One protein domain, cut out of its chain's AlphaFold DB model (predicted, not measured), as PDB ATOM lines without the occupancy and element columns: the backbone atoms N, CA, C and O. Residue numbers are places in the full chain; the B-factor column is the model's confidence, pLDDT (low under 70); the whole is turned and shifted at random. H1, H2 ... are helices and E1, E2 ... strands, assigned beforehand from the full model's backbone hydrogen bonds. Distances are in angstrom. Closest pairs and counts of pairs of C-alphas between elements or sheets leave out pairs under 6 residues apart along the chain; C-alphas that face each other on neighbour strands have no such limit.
ATOM      1  N   SER A  32     179.326 162.356 191.753       51.44
ATOM      2  CA  SER A  32     179.298 163.802 191.671       51.44
ATOM      3  C   SER A  32     179.256 164.137 190.184       51.44
ATOM      4  O   SER A  32     180.214 164.661 189.622       51.44
ATOM      5  N   GLY A  33     178.182 163.718 189.505       57.91
ATOM      6  CA  GLY A  33     177.822 164.329 188.244       57.91
ATOM      7  C   GLY A  33     177.654 165.801 188.564       57.91
ATOM      8  O   GLY A  33     176.907 166.135 189.482       57.91
ATOM      9  N   ALA A  34     178.425 166.653 187.896       64.06
ATOM     10  CA  ALA A  34     178.233 168.082 188.031       64.06
ATOM     11  C   ALA A  34     176.774 168.396 187.678       64.06
ATOM     12  O   ALA A  34     176.232 167.822 186.722       64.06
ATOM     13  N   ASP A  35     176.148 169.276 188.460       77.56
ATOM     14  CA  ASP A  35     174.835 169.811 188.120       77.56
ATOM     15  C   ASP A  35     174.867 170.327 186.677       77.56
ATOM     16  O   ASP A  35     175.874 170.867 186.204       77.56
ATOM     17  N   VAL A  36     173.777 170.105 185.941       81.06
ATOM     18  CA  VAL A  36     173.714 170.502 184.535       81.06
ATOM     19  C   VAL A  36     173.801 172.023 184.442       81.06
ATOM     20  O   VAL A  36     172.846 172.732 184.752       81.06
ATOM     21  N   SER A  37     174.941 172.528 183.971       84.12
ATOM     22  CA  SER A  37     175.039 173.906 183.496       84.12
ATOM     23  C   SER A  37     174.287 174.016 182.172       84.12
ATOM     24  O   SER A  37     174.741 173.542 181.128       84.12
ATOM     25  N   TRP A  38     173.104 174.627 182.226       83.81
ATOM     26  CA  TRP A  38     172.219 174.792 181.071       83.81
ATOM     27  C   TRP A  38     172.760 175.772 180.017       83.81
ATOM     28  O   TRP A  38     172.222 175.837 178.918       83.81
ATOM     29  N   GLN A  39     173.787 176.567 180.328       84.25
ATOM     30  CA  GLN A  39     174.261 177.642 179.445       84.25
ATOM     31  C   GLN A  39     175.311 177.185 178.419       84.25
ATOM     32  O   GLN A  39     175.478 177.851 177.403       84.25
ATOM     33  N   ASP A  40     175.951 176.031 178.629       85.75
ATOM     34  CA  ASP A  40     177.162 175.665 177.873       85.75
ATOM     35  C   ASP A  40     176.916 174.783 176.634       85.75
ATOM     36  O   ASP A  40     177.867 174.433 175.945       85.75
ATOM     37  N   ASP A  41     175.674 174.377 176.345       93.06
ATOM     38  CA  ASP A  41     175.359 173.507 175.199       93.06
ATOM     39  C   ASP A  41     174.260 174.130 174.317       93.06
ATOM     40  O   ASP A  41     173.076 174.026 174.655       93.06
ATOM     41  N   PRO A  42     174.604 174.761 173.174       94.19
ATOM     42  CA  PRO A  42     173.631 175.442 172.317       94.19
ATOM     43  C   PRO A  42     172.600 174.491 171.697       94.19
ATOM     44  O   PRO A  42     171.539 174.933 171.261       94.19
ATOM     45  N   ARG A  43     172.858 173.175 171.682       95.12
ATOM     46  CA  ARG A  43     171.887 172.182 171.195       95.12
ATOM     47  C   ARG A  43     170.646 172.109 172.080       95.12
ATOM     48  O   ARG A  43     169.591 171.720 171.592       95.12
ATOM     49  N   LEU A  44     170.743 172.538 173.343       96.31
ATOM     50  CA  LEU A  44     169.601 172.619 174.252       96.31
ATOM     51  C   LEU A  44     168.545 173.647 173.801       96.31
ATOM     52  O   LEU A  44     167.392 173.540 174.212       96.31
ATOM     53  N   GLU A  45     168.903 174.596 172.927       97.19
ATOM     54  CA  GLU A  45     167.969 175.560 172.321       97.19
ATOM     55  C   GLU A  45     167.235 175.013 171.095       97.19
ATOM     56  O   GLU A  45     166.316 175.654 170.576       97.19
ATOM     57  N   ARG A  46     167.614 173.825 170.608       97.25
ATOM     58  CA  ARG A  46     166.905 173.182 169.505       97.25
ATOM     59  C   ARG A  46     165.457 172.940 169.916       97.25
ATOM     60  O   ARG A  46     165.189 172.454 171.014       97.25
ATOM     61  N   LYS A  47     164.536 173.261 169.014       98.25
ATOM     62  CA  LYS A  47     163.113 172.991 169.193       98.25
ATOM     63  C   LYS A  47     162.778 171.562 168.784       98.25
ATOM     64  O   LYS A  47     163.301 171.074 167.782       98.25
ATOM     65  N   ILE A  48     161.912 170.926 169.560       98.38
ATOM     66  CA  ILE A  48     161.381 169.583 169.329       98.38
ATOM     67  C   ILE A  48     159.855 169.603 169.476       98.38
ATOM     68  O   ILE A  48     159.301 170.463 170.165       98.38
ATOM     69  N   THR A  49     159.179 168.652 168.841       98.19
ATOM     70  CA  THR A  49     157.737 168.442 168.951       98.19
ATOM     71  C   THR A  49     157.468 166.993 169.338       98.19
ATOM     72  O   THR A  49     157.850 166.063 168.644       98.19
ATOM     73  N   LEU A  50     156.787 166.781 170.459       98.31
ATOM     74  CA  LEU A  50     156.531 165.452 171.010       98.31
ATOM     75  C   LEU A  50     155.025 165.233 171.161       98.31
ATOM     76  O   LEU A  50     154.310 166.106 171.640       98.31
ATOM     77  N   ALA A  51     154.542 164.053 170.777       97.38
ATOM     78  CA  ALA A  51     153.146 163.647 170.934       97.38
ATOM     79  C   ALA A  51     153.075 162.196 171.428       97.38
ATOM     80  O   ALA A  51     152.699 161.286 170.692       97.38
ATOM     81  N   GLN A  52     153.511 161.980 172.668       97.50
ATOM     82  CA  GLN A  52     153.580 160.665 173.299       97.50
ATOM     83  C   GLN A  52     152.504 160.552 174.381       97.50
ATOM     84  O   GLN A  52     152.447 161.379 175.288       97.50
ATOM     85  N   THR A  53     151.675 159.512 174.314       96.25
ATOM     86  CA  THR A  53     150.633 159.240 175.315       96.25
ATOM     87  C   THR A  53     150.947 157.939 176.032       96.25
ATOM     88  O   THR A  53     151.087 156.903 175.382       96.25
ATOM     89  N   ARG A  54     151.023 157.995 177.365       95.62
ATOM     90  CA  ARG A  54     151.189 156.843 178.259       95.62
ATOM     91  C   ARG A  54     152.334 155.911 177.856       95.62
ATOM     92  O   ARG A  54     152.185 154.691 177.805       95.62
ATOM     93  N   VAL A  55     153.488 156.502 177.590       97.00
ATOM     94  CA  VAL A  55     154.739 155.771 177.366       97.00
ATOM     95  C   VAL A  55     155.541 155.723 178.661       97.00
ATOM     96  O   VAL A  55     155.289 156.485 179.597       97.00
ATOM     97  N   THR A  56     156.522 154.835 178.740       97.81
ATOM     98  CA  THR A  56     157.515 154.895 179.820       97.81
ATOM     99  C   THR A  56     158.433 156.105 179.637       97.81
ATOM    100  O   THR A  56     158.627 156.592 178.519       97.81
ATOM    101  N   LEU A  57     159.042 156.594 180.722       98.31
ATOM    102  CA  LEU A  57     160.030 157.669 180.630       98.31
ATOM    103  C   LEU A  57     161.195 157.286 179.703       98.31
ATOM    104  O   LEU A  57     161.659 158.120 178.934       98.31
ATOM    105  N   GLU A  58     161.648 156.034 179.732       98.19
ATOM    106  CA  GLU A  58     162.686 155.541 178.820       98.19
ATOM    107  C   GLU A  58     162.294 155.685 177.342       98.19
ATOM    108  O   GLU A  58     163.066 156.224 176.547       98.19
ATOM    109  N   GLU A  59     161.080 155.270 176.977       98.25
ATOM    110  CA  GLU A  59     160.562 155.405 175.612       98.25
ATOM    111  C   GLU A  59     160.420 156.877 175.198       98.25
ATOM    112  O   GLU A  59     160.830 157.237 174.092       98.25
ATOM    113  N   LEU A  60     159.913 157.741 176.088       98.56
ATOM    114  CA  LEU A  60     159.820 159.184 175.844       98.56
ATOM    115  C   LEU A  60     161.198 159.794 175.562       98.56
ATOM    116  O   LEU A  60     161.364 160.544 174.599       98.56
ATOM    117  N   LEU A  61     162.189 159.480 176.398       98.44
ATOM    118  CA  LEU A  61     163.536 160.032 176.270       98.44
ATOM    119  C   LEU A  61     164.266 159.514 175.031       98.44
ATOM    120  O   LEU A  61     165.046 160.259 174.439       98.44
ATOM    121  N   ARG A  62     163.973 158.286 174.586       98.38
ATOM    122  CA  ARG A  62     164.454 157.773 173.297       98.38
ATOM    123  C   ARG A  62     163.927 158.615 172.132       98.38
ATOM    124  O   ARG A  62     164.724 159.053 171.308       98.38
ATOM    125  N   VAL A  63     162.622 158.897 172.090       98.44
ATOM    126  CA  VAL A  63     162.024 159.744 171.037       98.44
ATOM    127  C   VAL A  63     162.590 161.167 171.091       98.44
ATOM    128  O   VAL A  63     163.002 161.710 170.069       98.44
ATOM    129  N   ALA A  64     162.692 161.756 172.287       98.12
ATOM    130  CA  ALA A  64     163.276 163.085 172.458       98.12
ATOM    131  C   ALA A  64     164.754 163.135 172.032       98.12
ATOM    132  O   ALA A  64     165.185 164.118 171.433       98.12
ATOM    133  N   SER A  65     165.524 162.076 172.299       97.88
ATOM    134  CA  SER A  65     166.920 161.943 171.861       97.88
ATOM    135  C   SER A  65     167.053 161.935 170.342       97.88
ATOM    136  O   SER A  65     167.894 162.649 169.794       97.88
ATOM    137  N   GLU A  66     166.212 161.146 169.667       97.94
ATOM    138  CA  GLU A  66     166.164 161.052 168.205       97.94
ATOM    139  C   GLU A  66     165.828 162.414 167.585       97.94
ATOM    140  O   GLU A  66     166.533 162.880 166.688       97.94
ATOM    141  N   GLU A  67     164.818 163.105 168.117       97.69
ATOM    142  CA  GLU A  67     164.386 164.396 167.580       97.69
ATOM    143  C   GLU A  67     165.372 165.536 167.877       97.69
ATOM    144  O   GLU A  67     165.628 166.389 167.023       97.69
ATOM    145  N   ALA A  68     165.992 165.529 169.059       97.00
ATOM    146  CA  ALA A  68     167.015 166.497 169.441       97.00
ATOM    147  C   ALA A  68     168.373 166.235 168.764       97.00
ATOM    148  O   ALA A  68     169.181 167.160 168.637       97.00
ATOM    149  N   ASN A  69     168.629 165.003 168.303       96.62
ATOM    150  CA  ASN A  69     169.962 164.491 167.969       96.62
ATOM    151  C   ASN A  69     170.946 164.646 169.151       96.62
ATOM    152  O   ASN A  69     172.038 165.206 169.018       96.62
ATOM    153  N   MET A  70     170.518 164.202 170.337       96.44
ATOM    154  CA  MET A  70     171.263 164.273 171.600       96.44
ATOM    155  C   MET A  70     171.085 162.971 172.385       96.44
ATOM    156  O   MET A  70     170.071 162.305 172.238       96.44
ATOM    157  N   PHE A  71     172.033 162.614 173.256       97.00
ATOM    158  CA  PHE A  71     171.874 161.455 174.139       97.00
ATOM    159  C   PHE A  71     171.165 161.870 175.428       97.00
ATOM    160  O   PHE A  71     171.800 162.378 176.352       97.00
ATOM    161  N   ILE A  72     169.852 161.659 175.483       97.69
ATOM    162  CA  ILE A  72     169.010 161.929 176.648       97.69
ATOM    163  C   ILE A  72     168.482 160.584 177.141       97.69
ATOM    164  O   ILE A  72     167.639 159.961 176.505       97.69
ATOM    165  N   ILE A  73     169.003 160.100 178.262       97.69
ATOM    166  CA  ILE A  73     168.717 158.745 178.743       97.69
ATOM    167  C   ILE A  73     168.308 158.757 180.216       97.69
ATOM    168  O   ILE A  73     168.731 159.627 180.981       97.69
ATOM    169  N   PRO A  74     167.499 157.796 180.671       97.00
ATOM    170  CA  PRO A  74     167.355 157.549 182.094       97.00
ATOM    171  C   PRO A  74     168.561 156.766 182.630       97.00
ATOM    172  O   PRO A  74     169.335 156.169 181.881       97.00
ATOM    173  N   SER A  75     168.731 156.744 183.952       94.81
ATOM    174  CA  SER A  75     169.780 155.931 184.574       94.81
ATOM    175  C   SER A  75     169.614 154.435 184.263       94.81
ATOM    176  O   SER A  75     168.542 153.856 184.465       94.81
ATOM    177  N   SER A  76     170.696 153.788 183.817       92.50
ATOM    178  CA  SER A  76     170.719 152.364 183.449       92.50
ATOM    179  C   SER A  76     170.909 151.417 184.637       92.50
ATOM    180  O   SER A  76     170.806 150.201 184.481       92.50
ATOM    181  N   GLU A  77     171.174 151.925 185.848       93.44
ATOM    182  CA  GLU A  77     171.395 151.039 186.991       93.44
ATOM    183  C   GLU A  77     170.113 150.271 187.337       93.44
ATOM    184  O   GLU A  77     169.015 150.836 187.386       93.44
ATOM    185  N   LYS A  78     170.248 148.974 187.638       92.00
ATOM    186  CA  LYS A  78     169.106 148.089 187.924       92.00
ATOM    187  C   LYS A  78     168.196 148.642 189.028       92.00
ATOM    188  O   LYS A  78     166.978 148.582 188.902       92.00
ATOM    189  N   ARG A  79     168.773 149.247 190.072       91.25
ATOM    190  CA  ARG A  79     168.028 149.841 191.198       91.25
ATOM    191  C   ARG A  79     167.160 151.050 190.823       91.25
ATOM    192  O   ARG A  79     166.248 151.372 191.571       91.25
ATOM    193  N   PHE A  80     167.424 151.703 189.690       93.56
ATOM    194  CA  PHE A  80     166.664 152.862 189.207       93.56
ATOM    195  C   PHE A  80     165.629 152.487 188.139       93.56
ATOM    196  O   PHE A  80     165.219 153.340 187.357       93.56
ATOM    197  N   TRP A  81     165.179 151.228 188.106       96.00
ATOM    198  CA  TRP A  81     164.118 150.796 187.189       96.00
ATOM    199  C   TRP A  81     162.861 151.666 187.300       96.00
ATOM    200  O   TRP A  81     162.311 152.044 186.272       96.00
ATOM    201  N   LYS A  82     162.495 152.103 188.519       95.94
ATOM    202  CA  LYS A  82     161.355 153.003 188.731       95.94
ATOM    203  C   LYS A  82     161.461 154.278 187.904       95.94
ATOM    204  O   LYS A  82     160.458 154.694 187.358       95.94
ATOM    205  N   VAL A  83     162.657 154.862 187.766       97.31
ATOM    206  CA  VAL A  83     162.876 156.074 186.952       97.31
ATOM    207  C   VAL A  83     162.560 155.798 185.486       97.31
ATOM    208  O   VAL A  83     161.867 156.589 184.862       97.31
ATOM    209  N   ARG A  84     163.050 154.679 184.942       97.62
ATOM    210  CA  ARG A  84     162.856 154.308 183.530       97.62
ATOM    211  C   ARG A  84     161.394 154.044 183.200       97.62
ATOM    212  O   ARG A  84     160.920 154.445 182.143       97.62
ATOM    213  N   GLU A  85     160.698 153.390 184.119       98.00
ATOM    214  CA  GLU A  85     159.363 152.847 183.887       98.00
ATOM    215  C   GLU A  85     158.231 153.763 184.370       98.00
ATOM    216  O   GLU A  85     157.070 153.375 184.260       98.00
ATOM    217  N   VAL A  86     158.519 154.973 184.885       97.62
ATOM    218  CA  VAL A  86     157.448 155.922 185.248       97.62
ATOM    219  C   VAL A  86     156.591 156.201 184.008       97.62
ATOM    220  O   VAL A  86     157.148 156.623 182.987       97.62
ATOM    221  N   PRO A  87     155.262 156.001 184.070       97.69
ATOM    222  CA  PRO A  87     154.385 156.291 182.948       97.69
ATOM    223  C   PRO A  87     154.203 157.804 182.798       97.69
ATOM    224  O   PRO A  87     153.862 158.505 183.754       97.69
ATOM    225  N   VAL A  88     154.397 158.309 181.584       98.31
ATOM    226  CA  VAL A  88     154.309 159.732 181.248       98.31
ATOM    227  C   VAL A  88     153.555 159.957 179.938       98.31
ATOM    228  O   VAL A  88     153.585 159.133 179.023       98.31
ATOM    229  N   SER A  89     152.893 161.105 179.854       98.06
ATOM    230  CA  SER A  89     152.259 161.626 178.644       98.06
ATOM    231  C   SER A  89     152.824 163.022 178.391       98.06
ATOM    232  O   SER A  89     152.793 163.873 179.283       98.06
ATOM    233  N   VAL A  90     153.364 163.253 177.195       98.38
ATOM    234  CA  VAL A  90     153.924 164.543 176.785       98.38
ATOM    235  C   VAL A  90     153.389 164.918 175.414       98.38
ATOM    236  O   VAL A  90     153.641 164.233 174.421       98.38
ATOM    237  N   HIS A  91     152.693 166.047 175.376       98.06
ATOM    238  CA  HIS A  91     152.196 166.676 174.163       98.06
ATOM    239  C   HIS A  91     152.773 168.087 174.118       98.06
ATOM    240  O   HIS A  91     152.329 168.959 174.854       98.06
ATOM    241  N   ALA A  92     153.801 168.311 173.309       98.25
ATOM    242  CA  ALA A  92     154.499 169.586 173.238       98.25
ATOM    243  C   ALA A  92     154.827 169.944 171.789       98.25
ATOM    244  O   ALA A  92     155.200 169.069 171.010       98.25
ATOM    245  N   ARG A  93     154.711 171.224 171.431       98.12
ATOM    246  CA  ARG A  93     155.070 171.754 170.110       98.12
ATOM    247  C   ARG A  93     156.116 172.842 170.249       98.12
ATOM    248  O   ARG A  93     155.993 173.715 171.104       98.12
ATOM    249  N   ASP A  94     157.124 172.785 169.384       97.69
ATOM    250  CA  ASP A  94     158.159 173.814 169.254       97.69
ATOM    251  C   ASP A  94     158.843 174.211 170.578       97.69
ATOM    252  O   ASP A  94     159.296 175.350 170.746       97.69
ATOM    253  N   ILE A  95     158.944 173.261 171.515       98.25
ATOM    254  CA  ILE A  95     159.567 173.460 172.825       98.25
ATOM    255  C   ILE A  95     161.074 173.239 172.720       98.25
ATOM    256  O   ILE A  95     161.523 172.350 171.998       98.25
ATOM    257  N   THR A  96     161.882 174.030 173.427       98.06
ATOM    258  CA  THR A  96     163.329 173.784 173.453       98.06
ATOM    259  C   THR A  96     163.638 172.506 174.231       98.06
ATOM    260  O   THR A  96     162.939 172.163 175.187       98.06
ATOM    261  N   VAL A  97     164.709 171.802 173.860       97.88
ATOM    262  CA  VAL A  97     165.174 170.618 174.607       97.88
ATOM    263  C   VAL A  97     165.437 170.970 176.075       97.88
ATOM    264  O   VAL A  97     165.067 170.204 176.965       97.88
ATOM    265  N   ARG A  98     166.013 172.153 176.343       97.44
ATOM    266  CA  ARG A  98     166.206 172.701 177.696       97.44
ATOM    267  C   ARG A  98     164.904 172.693 178.490       97.44
ATOM    268  O   ARG A  98     164.857 172.181 179.608       97.44
ATOM    269  N   GLU A  99     163.863 173.275 177.908       97.56
ATOM    270  CA  GLU A  99     162.574 173.432 178.562       97.56
ATOM    271  C   GLU A  99     161.879 172.080 178.740       97.56
ATOM    272  O   GLU A  99     161.408 171.787 179.835       97.56
ATOM    273  N   PHE A 100     161.916 171.204 177.734       98.25
ATOM    274  CA  PHE A 100     161.446 169.822 177.858       98.25
ATOM    275  C   PHE A 100     162.098 169.103 179.050       98.25
ATOM    276  O   PHE A 100     161.406 168.552 179.908       98.25
ATOM    277  N   MET A 101     163.430 169.143 179.144       98.25
ATOM    278  CA  MET A 101     164.167 168.503 180.233       98.25
ATOM    279  C   MET A 101     163.793 169.094 181.597       98.25
ATOM    280  O   MET A 101     163.596 168.340 182.556       98.25
ATOM    281  N   ARG A 102     163.673 170.424 181.692       97.62
ATOM    282  CA  ARG A 102     163.244 171.119 182.913       97.62
ATOM    283  C   ARG A 102     161.846 170.679 183.337       97.62
ATOM    284  O   ARG A 102     161.664 170.292 184.487       97.62
ATOM    285  N   GLN A 103     160.885 170.684 182.415       98.12
ATOM    286  CA  GLN A 103     159.496 170.315 182.687       98.12
ATOM    287  C   GLN A 103     159.370 168.865 183.158       98.12
ATOM    288  O   GLN A 103     158.714 168.605 184.166       98.12
ATOM    289  N   VAL A 104     160.065 167.927 182.504       98.38
ATOM    290  CA  VAL A 104     160.091 166.512 182.916       98.38
ATOM    291  C   VAL A 104     160.719 166.339 184.303       98.38
ATOM    292  O   VAL A 104     160.174 165.612 185.134       98.38
ATOM    293  N   ALA A 105     161.836 167.017 184.587       97.56
ATOM    294  CA  ALA A 105     162.481 166.950 185.898       97.56
ATOM    295  C   ALA A 105     161.590 167.511 187.011       97.56
ATOM    296  O   ALA A 105     161.456 166.869 188.050       97.56
ATOM    297  N   THR A 106     160.948 168.661 186.787       97.06
ATOM    298  CA  THR A 106     160.043 169.276 187.767       97.06
ATOM    299  C   THR A 106     158.801 168.424 187.996       97.06
ATOM    300  O   THR A 106     158.459 168.153 189.146       97.06
ATOM    301  N   LEU A 107     158.159 167.944 186.922       97.69
ATOM    302  CA  LEU A 107     156.993 167.061 187.007       97.69
ATOM    303  C   LEU A 107     157.306 165.826 187.859       97.69
ATOM    304  O   LEU A 107     156.544 165.472 188.760       97.69
ATOM    305  N   LEU A 108     158.435 165.174 187.568       97.31
ATOM    306  CA  LEU A 108     158.782 163.906 188.192       97.31
ATOM    307  C   LEU A 108     159.551 164.049 189.506       97.31
ATOM    308  O   LEU A 108     159.746 163.049 190.198       97.31
ATOM    309  N   ASP A 109     159.940 165.264 189.874       96.56
ATOM    310  CA  ASP A 109     160.852 165.541 190.977       96.56
ATOM    311  C   ASP A 109     162.198 164.797 190.835       96.56
ATOM    312  O   ASP A 109     162.725 164.203 191.775       96.56
ATOM    313  N   PHE A 110     162.734 164.769 189.616       96.69
ATOM    314  CA  PHE A 110     163.992 164.111 189.260       96.69
ATOM    315  C   PHE A 110     165.090 165.135 188.963       96.69
ATOM    316  O   PHE A 110     164.862 166.340 188.897       96.69
ATOM    317  N   THR A 111     166.320 164.654 188.808       95.81
ATOM    318  CA  THR A 111     167.492 165.496 188.570       95.81
ATOM    319  C   THR A 111     168.232 165.015 187.334       95.81
ATOM    320  O   THR A 111     168.365 163.812 187.099       95.81
ATOM    321  N   TRP A 112     168.720 165.964 186.540       96.75
ATOM    322  CA  TRP A 112     169.592 165.686 185.409       96.75
ATOM    323  C   TRP A 112     171.052 165.731 185.838       96.75
ATOM    324  O   TRP A 112     171.447 166.514 186.694       96.75
ATOM    325  N   SER A 113     171.870 164.909 185.196       95.06
ATOM    326  CA  SER A 113     173.327 164.999 185.240       95.06
ATOM    327  C   SER A 113     173.868 165.006 183.816       95.06
ATOM    328  O   SER A 113     173.240 164.447 182.913       95.06
ATOM    329  N   ARG A 114     175.022 165.641 183.614       94.81
ATOM    330  CA  ARG A 114     175.706 165.706 182.320       94.81
ATOM    331  C   ARG A 114     177.060 165.013 182.420       94.81
ATOM    332  O   ARG A 114     177.805 165.245 183.368       94.81
ATOM    333  N   ALA A 115     177.382 164.184 181.434       93.69
ATOM    334  CA  ALA A 115     178.683 163.530 181.300       93.69
ATOM    335  C   ALA A 115     179.120 163.494 179.828       93.69
ATOM    336  O   ALA A 115     178.276 163.547 178.936       93.69
ATOM    337  N   GLY A 116     180.424 163.392 179.574       92.50
ATOM    338  CA  GLY A 116     180.995 163.354 178.225       92.50
ATOM    339  C   GLY A 116     181.950 164.513 177.954       92.50
ATOM    340  O   GLY A 116     182.552 165.055 178.878       92.50
ATOM    341  N   GLU A 117     182.082 164.862 176.680       92.19
ATOM    342  CA  GLU A 117     182.917 165.959 176.183       92.19
ATOM    343  C   GLU A 117     182.064 166.924 175.355       92.19
ATOM    344  O   GLU A 117     180.928 166.604 174.980       92.19
ATOM    345  N   ASP A 118     182.617 168.098 175.047       89.12
ATOM    346  CA  ASP A 118     181.924 169.103 174.249       89.12
ATOM    347  C   ASP A 118     181.462 168.549 172.889       89.12
ATOM    348  O   ASP A 118     182.136 167.746 172.241       89.12
ATOM    349  N   GLY A 119     180.238 168.898 172.494       88.31
ATOM    350  CA  GLY A 119     179.556 168.329 171.328       88.31
ATOM    351  C   GLY A 119     179.111 166.861 171.464       88.31
ATOM    352  O   GLY A 119     178.365 166.376 170.613       88.31
ATOM    353  N   ARG A 120     179.483 166.137 172.530       92.69
ATOM    354  CA  ARG A 120     179.119 164.721 172.771       92.69
ATOM    355  C   ARG A 120     178.585 164.461 174.182       92.69
ATOM    356  O   ARG A 120     178.742 163.374 174.733       92.69
ATOM    357  N   TRP A 121     177.923 165.458 174.759       95.00
ATOM    358  CA  TRP A 121     177.261 165.321 176.053       95.00
ATOM    359  C   TRP A 121     176.166 164.248 176.055       95.00
ATOM    360  O   TRP A 121     175.349 164.169 175.137       95.00
ATOM    361  N   THR A 122     176.140 163.467 177.131       95.62
ATOM    362  CA  THR A 122     175.042 162.586 177.528       95.62
ATOM    363  C   THR A 122     174.369 163.164 178.763       95.62
ATOM    364  O   THR A 122     175.025 163.449 179.768       95.62
ATOM    365  N   TYR A 123     173.053 163.310 178.689       97.31
ATOM    366  CA  TYR A 123     172.204 163.804 179.759       97.31
ATOM    367  C   TYR A 123     171.470 162.625 180.386       97.31
ATOM    368  O   TYR A 123     170.722 161.921 179.713       97.31
ATOM    369  N   THR A 124     171.714 162.383 181.673       97.31
ATOM    370  CA  THR A 124     171.115 161.265 182.413       97.31
ATOM    371  C   THR A 124     170.145 161.773 183.471       97.31
ATOM    372  O   THR A 124     170.572 162.512 184.363       97.31
ATOM    373  N   ILE A 125     168.873 161.359 183.413       97.62
ATOM    374  CA  ILE A 125     167.877 161.634 184.463       97.62
ATOM    375  C   ILE A 125     167.869 160.530 185.524       97.62
ATOM    376  O   ILE A 125     167.970 159.336 185.220       97.62
ATOM    377  N   TRP A 126     167.759 160.924 186.789       96.62
ATOM    378  CA  TRP A 126     167.732 160.012 187.931       96.62
ATOM    379  C   TRP A 126     167.005 160.637 189.129       96.62
ATOM    380  O   TRP A 126     166.787 161.847 189.185       96.62
ATOM    381  N   GLN A 127     166.622 159.813 190.107       95.81
ATOM    382  CA  GLN A 127     165.940 160.278 191.317       95.81
ATOM    383  C   GLN A 127     166.940 160.588 192.443       95.81
ATOM    384  O   GLN A 127     167.577 159.687 193.002       95.81
ATOM    385  N   GLY A 128     167.035 161.870 192.805       93.56
ATOM    386  CA  GLY A 128     167.858 162.380 193.905       93.56
ATOM    387  C   GLY A 128     167.540 161.770 195.275       93.56
ATOM    388  O   GLY A 128     166.448 161.255 195.509       93.56
ATOM    389  N   GLN A 366     141.086 181.345 177.472       96.44
ATOM    390  CA  GLN A 366     140.726 180.994 176.101       96.44
ATOM    391  C   GLN A 366     139.647 179.903 176.065       96.44
ATOM    392  O   GLN A 366     139.766 178.880 176.737       96.44
ATOM    393  N   GLU A 367     138.619 180.089 175.235       97.38
ATOM    394  CA  GLU A 367     137.645 179.038 174.945       97.38
ATOM    395  C   GLU A 367     138.170 178.085 173.872       97.38
ATOM    396  O   GLU A 367     138.553 178.501 172.774       97.38
ATOM    397  N   ILE A 368     138.156 176.794 174.183       97.50
ATOM    398  CA  ILE A 368     138.532 175.725 173.261       97.50
ATOM    399  C   ILE A 368     137.537 174.567 173.354       97.50
ATOM    400  O   ILE A 368     136.713 174.473 174.265       97.50
ATOM    401  N   GLU A 369     137.643 173.650 172.402       97.38
ATOM    402  CA  GLU A 369     136.965 172.360 172.425       97.38
ATOM    403  C   GLU A 369     138.022 171.269 172.271       97.38
ATOM    404  O   GLU A 369     138.773 171.288 171.300       97.38
ATOM    405  N   ILE A 370     138.113 170.338 173.216       95.56
ATOM    406  CA  ILE A 370     138.995 169.169 173.164       95.56
ATOM    407  C   ILE A 370     138.198 167.939 172.733       95.56
ATOM    408  O   ILE A 370     137.006 167.836 173.011       95.56
ATOM    409  N   GLN A 371     138.855 166.985 172.076       92.75
ATOM    410  CA  GLN A 371     138.245 165.711 171.693       92.75
ATOM    411  C   GLN A 371     139.006 164.556 172.350       92.75
ATOM    412  O   GLN A 371     139.853 163.924 171.709       92.75
ATOM    413  N   PRO A 372     138.733 164.250 173.637       87.94
ATOM    414  CA  PRO A 372     139.325 163.089 174.280       87.94
ATOM    415  C   PRO A 372     138.950 161.843 173.479       87.94
ATOM    416  O   PRO A 372     137.768 161.569 173.263       87.94
ATOM    417  N   LYS A 373     139.948 161.076 173.034       86.62
ATOM    418  CA  LYS A 373     139.684 159.777 172.403       86.62
ATOM    419  C   LYS A 373     138.924 158.885 173.390       86.62
ATOM    420  O   LYS A 373     139.213 158.876 174.588       86.62
ATOM    421  N   GLU A 374     137.949 158.135 172.893       80.62
ATOM    422  CA  GLU A 374     137.199 157.204 173.729       80.62
ATOM    423  C   GLU A 374     138.159 156.196 174.385       80.62
ATOM    424  O   GLU A 374     139.060 155.659 173.739       80.62
ATOM    425  N   GLY A 375     138.009 155.985 175.696       76.56
ATOM    426  CA  GLY A 375     138.866 155.073 176.456       76.56
ATOM    427  C   GLY A 375     140.250 155.617 176.836       76.56
ATOM    428  O   GLY A 375     141.071 154.832 177.312       76.56
ATOM    429  N   GLN A 376     140.515 156.923 176.672       82.38
ATOM    430  CA  GLN A 376     141.725 157.585 177.187       82.38
ATOM    431  C   GLN A 376     141.889 157.320 178.698       82.38
ATOM    432  O   GLN A 376     141.055 157.758 179.493       82.38
ATOM    433  N   PRO A 377     142.933 156.581 179.113       85.75
ATOM    434  CA  PRO A 377     143.043 156.082 180.479       85.75
ATOM    435  C   PRO A 377     143.718 157.062 181.450       85.75
ATOM    436  O   PRO A 377     143.694 156.792 182.653       85.75
ATOM    437  N   ASP A 378     144.322 158.146 180.951       93.75
ATOM    438  CA  ASP A 378     145.101 159.120 181.724       93.75
ATOM    439  C   ASP A 378     144.825 160.584 181.330       93.75
ATOM    440  O   ASP A 378     144.322 160.889 180.246       93.75
ATOM    441  N   ALA A 379     145.193 161.500 182.231       94.75
ATOM    442  CA  ALA A 379     144.944 162.934 182.092       94.75
ATOM    443  C   ALA A 379     145.698 163.583 180.922       94.75
ATOM    444  O   ALA A 379     145.159 164.473 180.266       94.75
ATOM    445  N   GLY A 380     146.935 163.153 180.648       94.69
ATOM    446  CA  GLY A 380     147.744 163.746 179.583       94.69
ATOM    447  C   GLY A 380     147.162 163.447 178.208       94.69
ATOM    448  O   GLY A 380     147.038 164.344 177.379       94.69
ATOM    449  N   GLY A 381     146.713 162.211 178.002       93.50
ATOM    450  CA  GLY A 381     146.027 161.832 176.776       93.50
ATOM    451  C   GLY A 381     144.669 162.524 176.585       93.50
ATOM    452  O   GLY A 381     144.322 162.884 175.458       93.50
ATOM    453  N   ALA A 382     143.925 162.798 177.664       94.50
ATOM    454  CA  ALA A 382     142.695 163.595 177.601       94.50
ATOM    455  C   ALA A 382     142.930 165.058 177.168       94.50
ATOM    456  O   ALA A 382     142.012 165.701 176.663       94.50
ATOM    457  N   LEU A 383     144.155 165.566 177.334       95.94
ATOM    458  CA  LEU A 383     144.559 166.942 177.035       95.94
ATOM    459  C   LEU A 383     145.516 167.050 175.838       95.94
ATOM    460  O   LEU A 383     146.129 168.095 175.626       95.94
ATOM    461  N   ALA A 384     145.618 165.996 175.025       96.31
ATOM    462  CA  ALA A 384     146.523 165.929 173.877       96.31
ATOM    463  C   ALA A 384     146.327 167.060 172.844       96.31
ATOM    464  O   ALA A 384     147.258 167.380 172.105       96.31
ATOM    465  N   ASP A 385     145.140 167.671 172.812       96.56
ATOM    466  CA  ASP A 385     144.764 168.756 171.897       96.56
ATOM    467  C   ASP A 385     145.237 170.152 172.355       96.56
ATOM    468  O   ASP A 385     145.250 171.086 171.548       96.56
ATOM    469  N   LEU A 386     145.606 170.330 173.633       96.44
ATOM    470  CA  LEU A 386     145.956 171.648 174.187       96.44
ATOM    471  C   LEU A 386     147.113 172.355 173.460       96.44
ATOM    472  O   LEU A 386     146.980 173.559 173.213       96.44
ATOM    473  N   PRO A 387     148.202 171.673 173.047       97.25
ATOM    474  CA  PRO A 387     149.303 172.355 172.367       97.25
ATOM    475  C   PRO A 387     148.878 172.965 171.033       97.25
ATOM    476  O   PRO A 387     149.397 174.000 170.632       97.25
ATOM    477  N   GLU A 388     147.927 172.336 170.341       96.94
ATOM    478  CA  GLU A 388     147.410 172.833 169.069       96.94
ATOM    479  C   GLU A 388     146.383 173.946 169.258       96.94
ATOM    480  O   GLU A 388     146.437 174.955 168.560       96.94
ATOM    481  N   LYS A 389     145.440 173.759 170.185       97.25
ATOM    482  CA  LYS A 389     144.264 174.631 170.299       97.25
ATOM    483  C   LYS A 389     144.500 175.851 171.186       97.25
ATOM    484  O   LYS A 389     143.893 176.891 170.946       97.25
ATOM    485  N   ALA A 390     145.371 175.724 172.185       97.06
ATOM    486  CA  ALA A 390     145.658 176.769 173.167       97.06
ATOM    487  C   ALA A 390     147.137 177.191 173.207       97.06
ATOM    488  O   ALA A 390     147.499 178.084 173.965       97.06
ATOM    489  N   GLY A 391     148.016 176.541 172.432       97.00
ATOM    490  CA  GLY A 391     149.459 176.795 172.510       97.00
ATOM    491  C   GLY A 391     150.080 176.375 173.849       97.00
ATOM    492  O   GLY A 391     151.155 176.856 174.203       97.00
ATOM    493  N   LEU A 392     149.403 175.499 174.600       98.06
ATOM    494  CA  LEU A 392     149.839 175.016 175.908       98.06
ATOM    495  C   LEU A 392     150.400 173.601 175.794       98.06
ATOM    496  O   LEU A 392     149.672 172.654 175.503       98.06
ATOM    497  N   ASN A 393     151.693 173.449 176.058       98.38
ATOM    498  CA  ASN A 393     152.349 172.149 176.147       98.38
ATOM    499  C   ASN A 393     151.848 171.397 177.385       98.38
ATOM    500  O   ASN A 393     151.620 172.002 178.425       98.38
ATOM    501  N   VAL A 394     151.708 170.079 177.308       98.25
ATOM    502  CA  VAL A 394     151.199 169.238 178.397       98.25
ATOM    503  C   VAL A 394     152.249 168.213 178.793       98.25
ATOM    504  O   VAL A 394     152.735 167.452 177.956       98.25
ATOM    505  N   PHE A 395     152.547 168.169 180.087       98.50
ATOM    506  CA  PHE A 395     153.422 167.199 180.734       98.50
ATOM    507  C   PHE A 395     152.651 166.539 181.872       98.50
ATOM    508  O   PHE A 395     152.307 167.199 182.849       98.50
ATOM    509  N   ALA A 396     152.381 165.242 181.775       98.25
ATOM    510  CA  ALA A 396     151.561 164.541 182.756       98.25
ATOM    511  C   ALA A 396     152.191 163.225 183.213       98.25
ATOM    512  O   ALA A 396     152.762 162.486 182.408       98.25
ATOM    513  N   GLU A 397     152.024 162.891 184.494       97.62
ATOM    514  CA  GLU A 397     152.141 161.499 184.931       97.62
ATOM    515  C   GLU A 397     150.941 160.704 184.388       97.62
ATOM    516  O   GLU A 397     149.786 161.059 184.632       97.62
ATOM    517  N   ALA A 398     151.197 159.621 183.655       96.06
ATOM    518  CA  ALA A 398     150.178 158.912 182.879       96.06
ATOM    519  C   ALA A 398     149.585 157.708 183.628       96.06
ATOM    520  O   ALA A 398     149.559 156.575 183.135       96.06
ATOM    521  N   TRP A 399     149.128 157.946 184.856       94.56
ATOM    522  CA  TRP A 399     148.503 156.912 185.677       94.56
ATOM    523  C   TRP A 399     147.099 156.572 185.184       94.56
ATOM    524  O   TRP A 399     146.288 157.458 184.915       94.56
ATOM    525  N   ARG A 400     146.781 155.274 185.139       91.62
ATOM    526  CA  ARG A 400     145.440 154.812 184.780       91.62
ATOM    527  C   ARG A 400     144.454 155.108 185.906       91.62
ATOM    528  O   ARG A 400     144.692 154.754 187.065       91.62
ATOM    529  N   VAL A 401     143.306 155.675 185.544       88.94
ATOM    530  CA  VAL A 401     142.152 155.823 186.441       88.94
ATOM    531  C   VAL A 401     140.943 155.133 185.804       88.94
ATOM    532  O   VAL A 401     140.302 155.699 184.919       88.94
ATOM    533  N   PRO A 402     140.641 153.875 186.186       82.31
ATOM    534  CA  PRO A 402     139.510 153.142 185.626       82.31
ATOM    535  C   PRO A 402     138.193 153.911 185.785       82.31
ATOM    536  O   PRO A 402     137.866 154.371 186.875       82.31
ATOM    537  N   GLY A 403     137.438 154.041 184.692       83.69
ATOM    538  CA  GLY A 403     136.135 154.713 184.691       83.69
ATOM    539  C   GLY A 403     136.182 156.243 184.746       83.69
ATOM    540  O   GLY A 403     135.118 156.859 184.792       83.69
ATOM    541  N   ALA A 404     137.365 156.867 184.716       87.62
ATOM    542  CA  ALA A 404     137.471 158.317 184.590       87.62
ATOM    543  C   ALA A 404     136.845 158.788 183.269       87.62
ATOM    544  O   ALA A 404     137.113 158.239 182.200       87.62
ATOM    545  N   GLN A 405     135.995 159.811 183.350       85.88
ATOM    546  CA  GLN A 405     135.356 160.440 182.197       85.88
ATOM    547  C   GLN A 405     135.404 161.956 182.355       85.88
ATOM    548  O   GLN A 405     134.972 162.497 183.375       85.88
ATOM    549  N   VAL A 406     135.899 162.641 181.328       88.81
ATOM    550  CA  VAL A 406     135.935 164.106 181.283       88.81
ATOM    551  C   VAL A 406     134.580 164.608 180.800       88.81
ATOM    552  O   VAL A 406     134.193 164.369 179.658       88.81
ATOM    553  N   ARG A 407     133.844 165.290 181.683       84.62
ATOM    554  CA  ARG A 407     132.493 165.802 181.387       84.62
ATOM    555  C   ARG A 407     132.507 167.085 180.556       84.62
ATOM    556  O   ARG A 407     131.584 167.313 179.780       84.62
ATOM    557  N   THR A 408     133.539 167.906 180.718       87.12
ATOM    558  CA  THR A 408     133.672 169.201 180.042       87.12
ATOM    559  C   THR A 408     134.649 169.066 178.885       87.12
ATOM    560  O   THR A 408     135.855 168.994 179.095       87.12
ATOM    561  N   GLN A 409     134.122 169.011 177.663       91.00
ATOM    562  CA  GLN A 409     134.935 168.937 176.441       91.00
ATOM    563  C   GLN A 409     135.033 170.283 175.718       91.00
ATOM    564  O   GLN A 409     135.908 170.465 174.885       91.00
ATOM    565  N   LYS A 410     134.171 171.246 176.056       96.12
ATOM    566  CA  LYS A 410     134.158 172.596 175.494       96.12
ATOM    567  C   LYS A 410     133.988 173.614 176.611       96.12
ATOM    568  O   LYS A 410     133.135 173.426 177.476       96.12
ATOM    569  N   GLY A 411     134.779 174.677 176.582       96.19
ATOM    570  CA  GLY A 411     134.760 175.730 177.594       96.19
ATOM    571  C   GLY A 411     136.098 176.450 177.666       96.19
ATOM    572  O   GLY A 411     136.941 176.291 176.781       96.19
ATOM    573  N   ARG A 412     136.303 177.236 178.726       95.81
ATOM    574  CA  ARG A 412     137.608 177.853 178.979       95.81
ATOM    575  C   ARG A 412     138.632 176.774 179.315       95.81
ATOM    576  O   ARG A 412     138.286 175.768 179.940       95.81
ATOM    577  N   VAL A 413     139.891 176.997 178.951       96.44
ATOM    578  CA  VAL A 413     140.994 176.068 179.247       96.44
ATOM    579  C   VAL A 413     141.037 175.708 180.735       96.44
ATOM    580  O   VAL A 413     141.139 174.527 181.055       96.44
ATOM    581  N   VAL A 414     140.885 176.680 181.642       95.62
ATOM    582  CA  VAL A 414     140.863 176.420 183.095       95.62
ATOM    583  C   VAL A 414     139.755 175.444 183.511       95.62
ATOM    584  O   VAL A 414     140.015 174.502 184.253       95.62
ATOM    585  N   ASP A 415     138.543 175.596 182.967       94.50
ATOM    586  CA  ASP A 415     137.400 174.745 183.320       94.50
ATOM    587  C   ASP A 415     137.608 173.305 182.810       94.50
ATOM    588  O   ASP A 415     137.193 172.334 183.447       94.50
ATOM    589  N   ILE A 416     138.269 173.162 181.656       95.75
ATOM    590  CA  ILE A 416     138.664 171.866 181.095       95.75
ATOM    591  C   ILE A 416     139.751 171.217 181.959       95.75
ATOM    592  O   ILE A 416     139.635 170.036 182.289       95.75
ATOM    593  N   LEU A 417     140.780 171.973 182.353       95.75
ATOM    594  CA  LEU A 417     141.845 171.485 183.231       95.75
ATOM    595  C   LEU A 417     141.284 171.025 184.579       95.75
ATOM    596  O   LEU A 417     141.616 169.928 185.014       95.75
ATOM    597  N   ASP A 418     140.370 171.782 185.187       93.94
ATOM    598  CA  ASP A 418     139.717 171.409 186.448       93.94
ATOM    599  C   ASP A 418     138.822 170.169 186.305       93.94
ATOM    600  O   ASP A 418     138.798 169.296 187.182       93.94
ATOM    601  N   ALA A 419     138.115 170.038 185.177       92.31
ATOM    602  CA  ALA A 419     137.325 168.847 184.879       92.31
ATOM    603  C   ALA A 419     138.209 167.598 184.720       92.31
ATOM    604  O   ALA A 419     137.869 166.535 185.247       92.31
ATOM    605  N   VAL A 420     139.352 167.719 184.036       93.94
ATOM    606  CA  VAL A 420     140.344 166.639 183.904       93.94
ATOM    607  C   VAL A 420     140.984 166.329 185.258       93.94
ATOM    608  O   VAL A 420     141.036 165.167 185.655       93.94
ATOM    609  N   ALA A 421     141.399 167.350 186.006       93.19
ATOM    610  CA  ALA A 421     142.000 167.219 187.329       93.19
ATOM    611  C   ALA A 421     141.106 166.451 188.302       93.19
ATOM    612  O   ALA A 421     141.558 165.543 189.000       93.19
ATOM    613  N   SER A 422     139.809 166.749 188.283       89.19
ATOM    614  CA  SER A 422     138.808 166.015 189.051       89.19
ATOM    615  C   SER A 422     138.630 164.577 188.567       89.19
ATOM    616  O   SER A 422     138.733 163.642 189.363       89.19
ATOM    617  N   ALA A 423     138.434 164.376 187.258       89.88
ATOM    618  CA  ALA A 423     138.200 163.052 186.684       89.88
ATOM    619  C   ALA A 423     139.368 162.080 186.933       89.88
ATOM    620  O   ALA A 423     139.140 160.902 187.211       89.88
ATOM    621  N   PHE A 424     140.608 162.574 186.869       92.06
ATOM    622  CA  PHE A 424     141.827 161.772 187.015       92.06
ATOM    623  C   PHE A 424     142.524 161.930 188.374       92.06
ATOM    624  O   PHE A 424     143.566 161.312 188.603       92.06
ATOM    625  N   ARG A 425     141.945 162.708 189.297       91.00
ATOM    626  CA  ARG A 425     142.471 162.948 190.656       91.00
ATOM    627  C   ARG A 425     143.915 163.442 190.639       91.00
ATOM    628  O   ARG A 425     144.795 162.930 191.342       91.00
ATOM    629  N   CYS A 426     144.158 164.432 189.802       95.25
ATOM    630  CA  CYS A 426     145.430 165.116 189.693       95.25
ATOM    631  C   CYS A 426     145.298 166.578 190.106       95.25
ATOM    632  O   CYS A 426     144.201 167.115 190.255       95.25
ATOM    633  N   ASP A 427     146.452 167.188 190.318       95.38
ATOM    634  CA  ASP A 427     146.612 168.628 190.382       95.38
ATOM    635  C   ASP A 427     147.316 169.073 189.103       95.38
ATOM    636  O   ASP A 427     148.079 168.304 188.498       95.38
ATOM    637  N   TRP A 428     147.050 170.306 188.688       96.88
ATOM    638  CA  TRP A 428     147.709 170.910 187.543       96.88
ATOM    639  C   TRP A 428     148.365 172.236 187.927       96.88
ATOM    640  O   TRP A 428     147.938 172.914 188.858       96.88
ATOM    641  N   GLU A 429     149.431 172.581 187.215       97.06
ATOM    642  CA  GLU A 429     150.200 173.811 187.405       97.06
ATOM    643  C   GLU A 429     150.550 174.398 186.034       97.06
ATOM    644  O   GLU A 429     150.974 173.661 185.141       97.06
ATOM    645  N   LEU A 430     150.389 175.714 185.875       96.75
ATOM    646  CA  LEU A 430     150.858 176.458 184.705       96.75
ATOM    647  C   LEU A 430     152.250 177.044 184.975       96.75
ATOM    648  O   LEU A 430     152.454 177.746 185.961       96.75
ATOM    649  N   ASP A 431     153.190 176.794 184.068       96.62
ATOM    650  CA  ASP A 431     154.547 177.345 184.082       96.62
ATOM    651  C   ASP A 431     154.915 177.814 182.669       96.62
ATOM    652  O   ASP A 431     155.257 177.015 181.788       96.62
ATOM    653  N   GLY A 432     154.778 179.121 182.436       95.69
ATOM    654  CA  GLY A 432     154.919 179.717 181.111       95.69
ATOM    655  C   GLY A 432     153.854 179.177 180.158       95.69
ATOM    656  O   GLY A 432     152.668 179.379 180.374       95.69
ATOM    657  N   THR A 433     154.274 178.468 179.109       97.19
ATOM    658  CA  THR A 433     153.372 177.826 178.135       97.19
ATOM    659  C   THR A 433     153.237 176.320 178.360       97.19
ATOM    660  O   THR A 433     152.887 175.588 177.435       97.19
ATOM    661  N   SER A 434     153.577 175.826 179.552       98.12
ATOM    662  CA  SER A 434     153.527 174.402 179.884       98.12
ATOM    663  C   SER A 434     152.588 174.148 181.058       98.12
ATOM    664  O   SER A 434     152.693 174.788 182.100       98.12
ATOM    665  N   ILE A 435     151.709 173.167 180.900       98.25
ATOM    666  CA  ILE A 435     150.869 172.599 181.946       98.25
ATOM    667  C   ILE A 435     151.541 171.330 182.464       98.25
ATOM    668  O   ILE A 435     151.798 170.395 181.700       98.25
ATOM    669  N   ARG A 436     151.790 171.279 183.772       98.19
ATOM    670  CA  ARG A 436     152.197 170.061 184.479       98.19
ATOM    671  C   ARG A 436     150.999 169.441 185.164       98.19
ATOM    672  O   ARG A 436     150.240 170.151 185.806       98.19
ATOM    673  N   ILE A 437     150.856 168.123 185.067       97.88
ATOM    674  CA  ILE A 437     149.750 167.377 185.668       97.88
ATOM    675  C   ILE A 437     150.310 166.226 186.483       97.88
ATOM    676  O   ILE A 437     150.887 165.279 185.942       97.88
ATOM    677  N   ARG A 438     150.117 166.290 187.796       97.00
ATOM    678  CA  ARG A 438     150.647 165.303 188.736       97.00
ATOM    679  C   ARG A 438     149.514 164.673 189.518       97.00
ATOM    680  O   ARG A 438     148.598 165.360 189.954       97.00
ATOM    681  N   SER A 439     149.565 163.361 189.717       95.38
ATOM    682  CA  SER A 439     148.537 162.701 190.519       95.38
ATOM    683  C   SER A 439     148.603 163.161 191.979       95.38
ATOM    684  O   SER A 439     149.692 163.251 192.545       95.38
ATOM    685  N   ARG A 440     147.452 163.392 192.624       94.12
ATOM    686  CA  ARG A 440     147.394 163.759 194.055       94.12
ATOM    687  C   ARG A 440     148.023 162.698 194.950       94.12
ATOM    688  O   ARG A 440     148.570 163.011 196.002       94.12
ATOM    689  N   ASN A 441     147.976 161.442 194.512       92.38
ATOM    690  CA  ASN A 441     148.582 160.309 195.193       92.38
ATOM    691  C   ASN A 441     149.820 159.759 194.470       92.38
ATOM    692  O   ASN A 441     150.107 158.564 194.538       92.38
ATOM    693  N   TRP A 442     150.582 160.627 193.795       95.12
ATOM    694  CA  TRP A 442     151.785 160.251 193.045       95.12
ATOM    695  C   TRP A 442     152.758 159.377 193.853       95.12
ATOM    696  O   TRP A 442     153.317 158.430 193.310       95.12
ATOM    697  N   ALA A 443     152.952 159.665 195.146       96.00
ATOM    698  CA  ALA A 443     153.897 158.929 195.985       96.00
ATOM    699  C   ALA A 443     153.427 157.484 196.211       96.00
ATOM    700  O   ALA A 443     154.209 156.551 196.060       96.00
ATOM    701  N   GLU A 444     152.134 157.293 196.482       94.00
ATOM    702  CA  GLU A 444     151.520 155.966 196.617       94.00
ATOM    703  C   GLU A 444     151.599 155.190 195.302       94.00
ATOM    704  O   GLU A 444     151.985 154.025 195.297       94.00
ATOM    705  N   ARG A 445     151.299 155.840 194.170       94.62
ATOM    706  CA  ARG A 445     151.352 155.194 192.851       94.62
ATOM    707  C   ARG A 445     152.760 154.758 192.470       94.62
ATOM    708  O   ARG A 445     152.949 153.643 191.998       94.62
ATOM    709  N   ARG A 446     153.767 155.593 192.735       95.94
ATOM    710  CA  ARG A 446     155.180 155.228 192.541       95.94
ATOM    711  C   ARG A 446     155.635 154.125 193.488       95.94
ATOM    712  O   ARG A 446     156.414 153.253 193.086       95.94
ATOM    713  N   ALA A 447     155.157 154.123 194.731       95.31
ATOM    714  CA  ALA A 447     155.402 153.029 195.666       95.31
ATOM    715  C   ALA A 447     154.794 151.712 195.151       95.31
ATOM    716  O   ALA A 447     155.483 150.694 195.177       95.31
ATOM    717  N   ALA A 448     153.582 151.779 194.590       95.44
ATOM    718  CA  ALA A 448     152.818 150.659 194.043       95.44
ATOM    719  C   ALA A 448     153.290 150.160 192.661       95.44
ATOM    720  O   ALA A 448     152.793 149.145 192.180       95.44
TER     721      ALA A 448
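This is residues 32 to 128 and 366 to 448 of the 611 residues of an uncharacterized protein of Armatimonadetes bacterium (UniProt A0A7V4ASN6). A twisted sheet of five strands, E1, E3, E7, E10 and E9, stands as a wall through the middle, with H2 and H4 side by side on one face and H5 and H7 on the other. The small sheet E2, E5, E4 packs on H2 and H4 from their other side, and the pair E6 and E8 lies at the far end beyond H7. The 180 printed residues hold eight named helices and ten named strands in the order H1 E1 H2 E2 H3 E3 H4 E4 E5 E6 H5 H6 E7 E8 H7 E9 E10 H8, class mixed. Both larger sheets are mixed, and E6 and E8 are antiparallel. The whole is compact, with a radius of gyration of the C-alphas of 16.3 A and spans of 50 by 34 by 22 A.

The large sheet has E1, residues 47 to 56, 21.7 A; E3, 87 to 96, 21.8 A; E7, 393 to 397; E10, 434 to 439, 16.6 A; and E9, 426 to 431, 16.3 A. C-alpha 47 is at (163.113, 172.991, 169.193). The long helices are H2, 57 to 68, 15.9 A; H4, 97 to 108, 16.4 A; and H7, 413 to 424, 16.3 A. E2 is 71 to 74, E5 122 to 126, E4 111 to 115, E6 367 to 369 and E8 410 to 412. H1 is 42 to 45, H3 78 to 85, H5 379 to 382, H6 386 to 389 and H8 442 to 447, with C-alpha 447 at (155.402, 153.029, 195.666).

E1 and E3 are antiparallel, with N 50 and O 92 2.8 A apart; E1 bends by 93 degrees at residue 53. E7 and E10 are parallel, with N 395 and O 435 2.8 A apart. The large sheet makes three layers, helices on both faces: H2 and H4 on one, H7 on the other, at a height over the sheet of 8.6 A. H2 and H4 are close but not clearly touching, C-alphas 68 and 97 being the closest at 6.9 A, at a shallow tilt of 11 degrees, opposite ways. E2 and E5 are parallel, with N 73 and O 123 2.9 A apart. H1 touches H4 with residues 97 to 98 alone, closest C-alphas 44 and 98, 4.8 A. H6 only grazes the large sheet with residues 386 to 388. H3 and H8 are close but not clearly touching, closest C-alphas 82 and 446, 7.6 A. Every O i to N i+4 pair is within hydrogen-bond range in H2, H4, H7 and H8, against 1 of 4 in H3, where 4 of 5 O i to N i+3 pairs are.

C-alphas 117 and 407 are the farthest apart, 50.7 A. Residues 129 to 365 are not printed, with 37.4 A between C-alphas 128 and 366 across the cut. E7 to E8 is a long link. Mean pLDDT of the printed part is 94.1, with residues 32 to 34 under 70.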